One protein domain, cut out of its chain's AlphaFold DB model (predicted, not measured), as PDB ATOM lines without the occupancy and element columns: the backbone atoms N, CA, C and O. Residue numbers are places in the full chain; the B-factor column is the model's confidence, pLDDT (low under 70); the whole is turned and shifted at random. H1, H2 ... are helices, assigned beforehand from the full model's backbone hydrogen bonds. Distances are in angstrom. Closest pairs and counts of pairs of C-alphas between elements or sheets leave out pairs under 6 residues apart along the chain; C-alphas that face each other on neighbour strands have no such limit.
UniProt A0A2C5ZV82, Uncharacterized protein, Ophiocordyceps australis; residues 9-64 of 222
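AT A GLANCE: This is residues 9 to 64 of the 222 residues of an uncharacterized protein of Ophiocordyceps australis (UniProt A0A2C5ZV82). Three short helices, H1, H2 and H3, make a loose, open frame round a hollow middle, their centres at the corners of a triangle and no helix touching another. A long strand-free arc, residues 36 to 52, leads from the end of H2 to the start of H3, while residues 9 to 18 of H1 and residues 20 to 25 stand free. The printed part has 56 residues, with three named helices in the order H1, H2, H3 and no named strand; its class is all helix. It is only just compact, close to loose, with a radius of gyration of the C-alphas of 12.0 A and spans of 27 by 23 by 21 A.

HOW THE PARTS SIT: H1, residues 9 to 21, is followed by a tight link of 4 residues to H2, residues 26 to 35. H1 and H2 are apart, with no C-alpha of the one within 8 A of the other. A long link of 17 residues then leads to H3, residues 53 to 62. H2 and H3 are apart, and so are H1 and H3, by the same 8 A. In H1, H2 and H3 every O i to N i+4 pair is within hydrogen-bond range.

IN THESE COORDINATES: H1 begins at C-alpha 9, (-30.820, -1.347, 36.405), and is 18.6 A long from first to last C-alpha. H2, 14.2 A long, runs nearly along z, from C-alpha 26 at (-51.298, 2.073, 25.624) to C-alpha 35 at (-52.585, 0.857, 39.720). H3, 14.3 A long, runs mainly toward lower x and ends at C-alpha 62, (-53.489, 14.041, 29.405).

THE WHOLE: The two C-alphas farthest apart, those of Ala 35 and Gly 50, are 30.1 A apart. The printed part has no cut. The mean pLDDT of the printed part is 94.3, and no printed residue is under 70.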
ATOM      1  N   ASP A   9     -30.686  -2.273  37.531       92.19
ATOM      2  CA  ASP A   9     -30.820  -1.347  36.405       92.19
ATOM      3  C   ASP A   9     -30.838  -2.085  35.061       92.19
ATOM      4  O   ASP A   9     -31.654  -1.767  34.193       92.19
ATOM      5  N   GLU A  10     -30.015  -3.122  34.891       94.56
ATOM      6  CA  GLU A  10     -30.038  -3.927  33.670       94.56
ATOM      7  C   GLU A  10     -31.316  -4.771  33.567       94.56
ATOM      8  O   GLU A  10     -31.897  -4.875  32.487       94.56
ATOM      9  N   LYS A  11     -31.822  -5.320  34.682       94.69
ATOM     10  CA  LYS A  11     -33.129  -6.008  34.698       94.69
ATOM     11  C   LYS A  11     -34.245  -5.059  34.262       94.69
ATOM     12  O   LYS A  11     -35.074  -5.426  33.431       94.69
ATOM     13  N   ARG A  12     -34.251  -3.825  34.778       93.56
ATOM     14  CA  ARG A  12     -35.215  -2.780  34.393       93.56
ATOM     15  C   ARG A  12     -35.083  -2.407  32.921       93.56
ATOM     16  O   ARG A  12     -36.098  -2.276  32.244       93.56
ATOM     17  N   PHE A  13     -33.860  -2.289  32.411       94.31
ATOM     18  CA  PHE A  13     -33.611  -2.033  30.995       94.31
ATOM     19  C   PHE A  13     -34.207  -3.132  30.106       94.31
ATOM     20  O   PHE A  13     -34.959  -2.829  29.181       94.31
ATOM     21  N   VAL A  14     -33.942  -4.403  30.419       95.69
ATOM     22  CA  VAL A  14     -34.493  -5.544  29.669       95.69
ATOM     23  C   VAL A  14     -36.024  -5.540  29.701       95.69
ATOM     24  O   VAL A  14     -36.656  -5.715  28.661       95.69
ATOM     25  N   LEU A  15     -36.635  -5.278  30.861       95.50
ATOM     26  CA  LEU A  15     -38.094  -5.177  30.985       95.50
ATOM     27  C   LEU A  15     -38.677  -4.046  30.126       95.50
ATOM     28  O   LEU A  15     -39.674  -4.261  29.436       95.50
ATOM     29  N   CYS A  16     -38.046  -2.870  30.111       94.62
ATOM     30  CA  CYS A  16     -38.462  -1.758  29.256       94.62
ATOM     31  C   CYS A  16     -38.420  -2.131  27.766       94.62
ATOM     32  O   CYS A  16     -39.348  -1.799  27.029       94.62
ATOM     33  N   GLU A  17     -37.385  -2.846  27.317       96.50
ATOM     34  CA  GLU A  17     -37.273  -3.289  25.923       96.50
ATOM     35  C   GLU A  17     -38.334  -4.333  25.547       96.50
ATOM     36  O   GLU A  17     -38.900  -4.269  24.450       96.50
ATOM     37  N   ILE A  18     -38.665  -5.251  26.460       97.19
ATOM     38  CA  ILE A  18     -39.762  -6.213  26.269       97.19
ATOM     39  C   ILE A  18     -41.090  -5.468  26.123       97.19
ATOM     40  O   ILE A  18     -41.816  -5.700  25.158       97.19
ATOM     41  N   ILE A  19     -41.390  -4.528  27.024       96.38
ATOM     42  CA  ILE A  19     -42.624  -3.731  26.962       96.38
ATOM     43  C   ILE A  19     -42.689  -2.953  25.642       96.38
ATOM     44  O   ILE A  19     -43.704  -3.007  24.950       96.38
ATOM     45  N   LYS A  20     -41.592  -2.304  25.237       94.06
ATOM     46  CA  LYS A  20     -41.515  -1.508  24.002       94.06
ATOM     47  C   LYS A  20     -41.759  -2.325  22.728       94.06
ATOM     48  O   LYS A  20     -42.243  -1.778  21.742       94.06
ATOM     49  N   THR A  21     -41.385  -3.603  22.722       96.94
ATOM     50  CA  THR A  21     -41.529  -4.500  21.559       96.94
ATOM     51  C   THR A  21     -42.789  -5.366  21.605       96.94
ATOM     52  O   THR A  21     -43.125  -6.020  20.616       96.94
ATOM     53  N   SER A  22     -43.497  -5.364  22.734       97.00
ATOM     54  CA  SER A  22     -44.767  -6.062  22.907       97.00
ATOM     55  C   SER A  22     -45.920  -5.381  22.151       97.00
ATOM     56  O   SER A  22     -45.790  -4.270  21.642       97.00
ATOM     57  N   ARG A  23     -47.074  -6.058  22.079       97.94
ATOM     58  CA  ARG A  23     -48.329  -5.521  21.517       97.94
ATOM     59  C   ARG A  23     -49.322  -5.084  22.603       97.94
ATOM     60  O   ARG A  23     -50.522  -5.143  22.372       97.94
ATOM     61  N   ILE A  24     -48.822  -4.729  23.784       96.94
ATOM     62  CA  ILE A  24     -49.648  -4.239  24.893       96.94
ATOM     63  C   ILE A  24     -50.252  -2.891  24.485       96.94
ATOM     64  O   ILE A  24     -49.548  -2.037  23.935       96.94
ATOM     65  N   GLU A  25     -51.548  -2.707  24.730       97.56
ATOM     66  CA  GLU A  25     -52.231  -1.453  24.414       97.56
ATOM     67  C   GLU A  25     -51.757  -0.323  25.340       97.56
ATOM     68  O   GLU A  25     -51.348  -0.540  26.484       97.56
ATOM     69  N   VAL A  26     -51.793   0.920  24.852       95.56
ATOM     70  CA  VAL A  26     -51.298   2.073  25.624       95.56
ATOM     71  C   VAL A  26     -52.133   2.267  26.890       95.56
ATOM     72  O   VAL A  26     -51.604   2.601  27.948       95.56
ATOM     73  N   GLU A  27     -53.429   2.003  26.797       96.50
ATOM     74  CA  GLU A  27     -54.409   2.070  27.870       96.50
ATOM     75  C   GLU A  27     -54.076   1.091  29.004       96.50
ATOM     76  O   GLU A  27     -54.136   1.466  30.177       96.50
ATOM     77  N   GLU A  28     -53.640  -0.127  28.673       96.88
ATOM     78  CA  GLU A  28     -53.203  -1.124  29.658       96.88
ATOM     79  C   GLU A  28     -51.931  -0.670  30.385       96.88
ATOM     80  O   GLU A  28     -51.817  -0.823  31.603       96.88
ATOM     81  N   LEU A  29     -50.992  -0.043  29.668       95.81
ATOM     82  CA  LEU A  29     -49.780   0.524  30.270       95.81
ATOM     83  C   LEU A  29     -50.101   1.698  31.200       95.81
ATOM     84  O   LEU A  29     -49.522   1.799  32.284       95.81
ATOM     85  N   ILE A  30     -51.032   2.571  30.809       95.00
ATOM     86  CA  ILE A  30     -51.511   3.668  31.660       95.00
ATOM     87  C   ILE A  30     -52.145   3.098  32.930       95.00
ATOM     88  O   ILE A  30     -51.809   3.540  34.031       95.00
ATOM     89  N   PHE A  31     -53.015   2.097  32.789       95.31
ATOM     90  CA  PHE A  31     -53.659   1.446  33.924       95.31
ATOM     91  C   PHE A  31     -52.634   0.813  34.868       95.31
ATOM     92  O   PHE A  31     -52.703   1.033  36.074       95.31
ATOM     93  N   PHE A  32     -51.639   0.099  34.337       94.94
ATOM     94  CA  PHE A  32     -50.553  -0.476  35.129       94.94
ATOM     95  C   PHE A  32     -49.797   0.594  35.932       94.94
ATOM     96  O   PHE A  32     -49.592   0.449  37.139       94.94
ATOM     97  N   ILE A  33     -49.425   1.702  35.284       94.00
ATOM     98  CA  ILE A  33     -48.724   2.821  35.930       94.00
ATOM     99  C   ILE A  33     -49.557   3.401  37.078       94.00
ATOM    100  O   ILE A  33     -49.022   3.647  38.163       94.00
ATOM    101  N   GLN A  34     -50.860   3.590  36.860       92.44
ATOM    102  CA  GLN A  34     -51.779   4.132  37.861       92.44
ATOM    103  C   GLN A  34     -52.015   3.157  39.019       92.44
ATOM    104  O   GLN A  34     -51.895   3.549  40.179       92.44
ATOM    105  N   ALA A  35     -52.297   1.887  38.724       93.56
ATOM    106  CA  ALA A  35     -52.585   0.857  39.720       93.56
ATOM    107  C   ALA A  35     -51.414   0.644  40.690       93.56
ATOM    108  O   ALA A  35     -51.622   0.438  41.887       93.56
ATOM    109  N   HIS A  36     -50.182   0.752  40.191       93.75
ATOM    110  CA  HIS A  36     -48.970   0.582  40.988       93.75
ATOM    111  C   HIS A  36     -48.345   1.899  41.472       93.75
ATOM    112  O   HIS A  36     -47.291   1.865  42.101       93.75
ATOM    113  N   ASN A  37     -48.986   3.050  41.225       91.69
ATOM    114  CA  ASN A  37     -48.475   4.384  41.574       91.69
ATOM    115  C   ASN A  37     -47.016   4.599  41.127       91.69
ATOM    116  O   ASN A  37     -46.181   5.103  41.884       91.69
ATOM    117  N   VAL A  38     -46.688   4.186  39.901       91.69
ATOM    118  CA  VAL A  38     -45.324   4.295  39.376       91.69
ATOM    119  C   VAL A  38     -44.976   5.770  39.184       91.69
ATOM    120  O   VAL A  38     -45.600   6.470  38.390       91.69
ATOM    121  N   LEU A  39     -43.950   6.238  39.898       91.12
ATOM    122  CA  LEU A  39     -43.449   7.608  39.803       91.12
ATOM    123  C   LEU A  39     -42.227   7.671  38.875       91.12
ATOM    124  O   LEU A  39     -41.128   7.283  39.282       91.12
ATOM    125  N   PRO A  40     -42.373   8.157  37.628       90.19
ATOM    126  CA  PRO A  40     -41.244   8.273  36.718       90.19
ATOM    127  C   PRO A  40     -40.257   9.345  37.194       90.19
ATOM    128  O   PRO A  40     -40.630  10.472  37.524       90.19
ATOM    129  N   ASN A  41     -38.963   9.020  37.155       91.38
ATOM    130  CA  ASN A  41     -37.908  10.013  37.319       91.38
ATOM    131  C   ASN A  41     -37.691  10.753  35.994       91.38
ATOM    132  O   ASN A  41     -36.844  10.365  35.190       91.38
ATOM    133  N   TRP A  42     -38.445  11.833  35.787       89.69
ATOM    134  CA  TRP A  42     -38.430  12.644  34.565       89.69
ATOM    135  C   TRP A  42     -37.046  13.147  34.135       89.69
ATOM    136  O   TRP A  42     -36.833  13.353  32.946       89.69
ATOM    137  N   MET A  43     -36.091  13.285  35.062       91.88
ATOM    138  CA  MET A  43     -34.713  13.684  34.741       91.88
ATOM    139  C   MET A  43     -33.905  12.576  34.056       91.88
ATOM    140  O   MET A  43     -32.878  12.858  33.444       91.88
ATOM    141  N   ARG A  44     -34.344  11.318  34.171       90.25
ATOM    142  CA  ARG A  44     -33.694  10.138  33.579       90.25
ATOM    143  C   ARG A  44     -34.514   9.503  32.453       90.25
ATOM    144  O   ARG A  44     -34.024   8.579  31.811       90.25
ATOM    145  N   VAL A  45     -35.745   9.961  32.210       91.12
ATOM    146  CA  VAL A  45     -36.572   9.443  31.111       91.12
ATOM    147  C   VAL A  45     -35.989   9.909  29.777       91.12
ATOM    148  O   VAL A  45     -35.730  11.094  29.574       91.12
ATOM    149  N   LEU A  46     -35.815   8.973  28.844       91.69
ATOM    150  CA  LEU A  46     -35.424   9.288  27.474       91.69
ATOM    151  C   LEU A  46     -36.617   9.882  26.718       91.69
ATOM    152  O   LEU A  46     -37.692   9.287  26.663       91.69
ATOM    153  N   MET A  47     -36.427  11.067  26.141       92.94
ATOM    154  CA  MET A  47     -37.465  11.746  25.365       92.94
ATOM    155  C   MET A  47     -37.476  11.242  23.915       92.94
ATOM    156  O   MET A  47     -36.407  11.006  23.346       92.94
ATOM    157  N   PRO A  48     -38.656  11.123  23.281       94.69
ATOM    158  CA  PRO A  48     -38.736  10.849  21.853       94.69
ATOM    159  C   PRO A  48     -37.969  11.902  21.032       94.69
ATOM    160  O   PRO A  48     -37.972  13.085  21.395       94.69
ATOM    161  N   PRO A  49     -37.344  11.518  19.905       95.81
ATOM    162  CA  PRO A  49     -36.597  12.455  19.072       95.81
ATOM    163  C   PRO A  49     -37.499  13.598  18.589       95.81
ATOM    164  O   PRO A  49     -38.625  13.380  18.141       95.81
ATOM    165  N   GLY A  50     -37.007  14.833  18.699       97.06
ATOM    166  CA  GLY A  50     -37.754  16.040  18.323       97.06
ATOM    167  C   GLY A  50     -38.826  16.482  19.328       97.06
ATOM    168  O   GLY A  50     -39.542  17.445  19.053       97.06
ATOM    169  N   ARG A  51     -38.945  15.824  20.488       97.25
ATOM    170  CA  ARG A  51     -39.808  16.257  21.594       97.25
ATOM    171  C   ARG A  51     -38.984  16.784  22.760       97.25
ATOM    172  O   ARG A  51     -37.871  16.332  23.010       97.25
ATOM    173  N   ASN A  52     -39.548  17.746  23.483       96.00
ATOM    174  CA  ASN A  52     -38.964  18.256  24.723       96.00
ATOM    175  C   ASN A  52     -39.700  17.714  25.962       96.00
ATOM    176  O   ASN A  52     -40.794  17.150  25.862       96.00
ATOM    177  N   LEU A  53     -39.105  17.914  27.143       95.25
ATOM    178  CA  LEU A  53     -39.669  17.445  28.411       95.25
ATOM    179  C   LEU A  53     -41.054  18.040  28.699       95.25
ATOM    180  O   LEU A  53     -41.949  17.318  29.126       95.25
ATOM    181  N   ALA A  54     -41.264  19.329  28.416       95.31
ATOM    182  CA  ALA A  54     -42.550  19.988  28.652       95.31
ATOM    183  C   ALA A  54     -43.686  19.346  27.835       95.31
ATOM    184  O   ALA A  54     -44.781  19.135  28.351       95.31
ATOM    185  N   GLN A  55     -43.415  18.970  26.583       96.38
ATOM    186  CA  GLN A  55     -44.366  18.249  25.739       96.38
ATOM    187  C   GLN A  55     -44.662  16.849  26.285       96.38
ATOM    188  O   GLN A  55     -45.813  16.423  26.263       96.38
ATOM    189  N   CYS A  56     -43.651  16.143  26.793       94.75
ATOM    190  CA  CYS A  56     -43.846  14.812  27.368       94.75
ATOM    191  C   CYS A  56     -44.658  14.870  28.668       94.75
ATOM    192  O   CYS A  56     -45.576  14.073  28.845       94.75
ATOM    193  N   LEU A  57     -44.402  15.864  29.525       94.88
ATOM    194  CA  LEU A  57     -45.207  16.128  30.719       94.88
ATOM    195  C   LEU A  57     -46.658  16.474  30.365       94.88
ATOM    196  O   LEU A  57     -47.574  15.996  31.028       94.88
ATOM    197  N   ALA A  58     -46.882  17.258  29.306       94.75
ATOM    198  CA  ALA A  58     -48.229  17.574  28.839       94.75
ATOM    199  C   ALA A  58     -48.994  16.310  28.414       94.75
ATOM    200  O   ALA A  58     -50.124  16.108  28.853       94.75
ATOM    201  N   VAL A  59     -48.366  15.426  27.629       94.56
ATOM    202  CA  VAL A  59     -48.969  14.145  27.215       94.56
ATOM    203  C   VAL A  59     -49.242  13.247  28.421       94.56
ATOM    204  O   VAL A  59     -50.339  12.714  28.559       94.56
ATOM    205  N   ALA A  60     -48.285  13.126  29.337       93.12
ATOM    206  CA  ALA A  60     -48.457  12.319  30.538       93.12
ATOM    207  C   ALA A  60     -49.564  12.864  31.457       93.12
ATOM    208  O   ALA A  60     -50.258  12.089  32.113       93.12
ATOM    209  N   ASN A  61     -49.787  14.181  31.470       92.69
ATOM    210  CA  ASN A  61     -50.911  14.786  32.180       92.69
ATOM    211  C   ASN A  61     -52.250  14.465  31.495       92.69
ATOM    212  O   ASN A  61     -53.218  14.145  32.177       92.69
ATOM    213  N   MET A  62     -52.300  14.475  30.156       93.25
ATOM    214  CA  MET A  62     -53.489  14.041  29.405       93.25
ATOM    215  C   MET A  62     -53.831  12.568  29.673       93.25
ATOM    216  O   MET A  62     -55.002  12.222  29.773       93.25
ATOM    217  N   MET A  63     -52.816  11.722  29.866       92.62
ATOM    218  CA  MET A  63     -52.966  10.310  30.239       92.62
ATOM    219  C   MET A  63     -53.204  10.092  31.744       92.62
ATOM    220  O   MET A  63     -53.319   8.954  32.187       92.62
ATOM    221  N   SER A  64     -53.266  11.156  32.555       88.94
ATOM    222  CA  SER A  64     -53.378  11.072  34.022       88.94
ATOM    223  C   SER A  64     -52.298  10.188  34.674       88.94
ATOM    224  O   SER A  64     -52.559   9.493  35.652       88.94
TER     225      SER A  64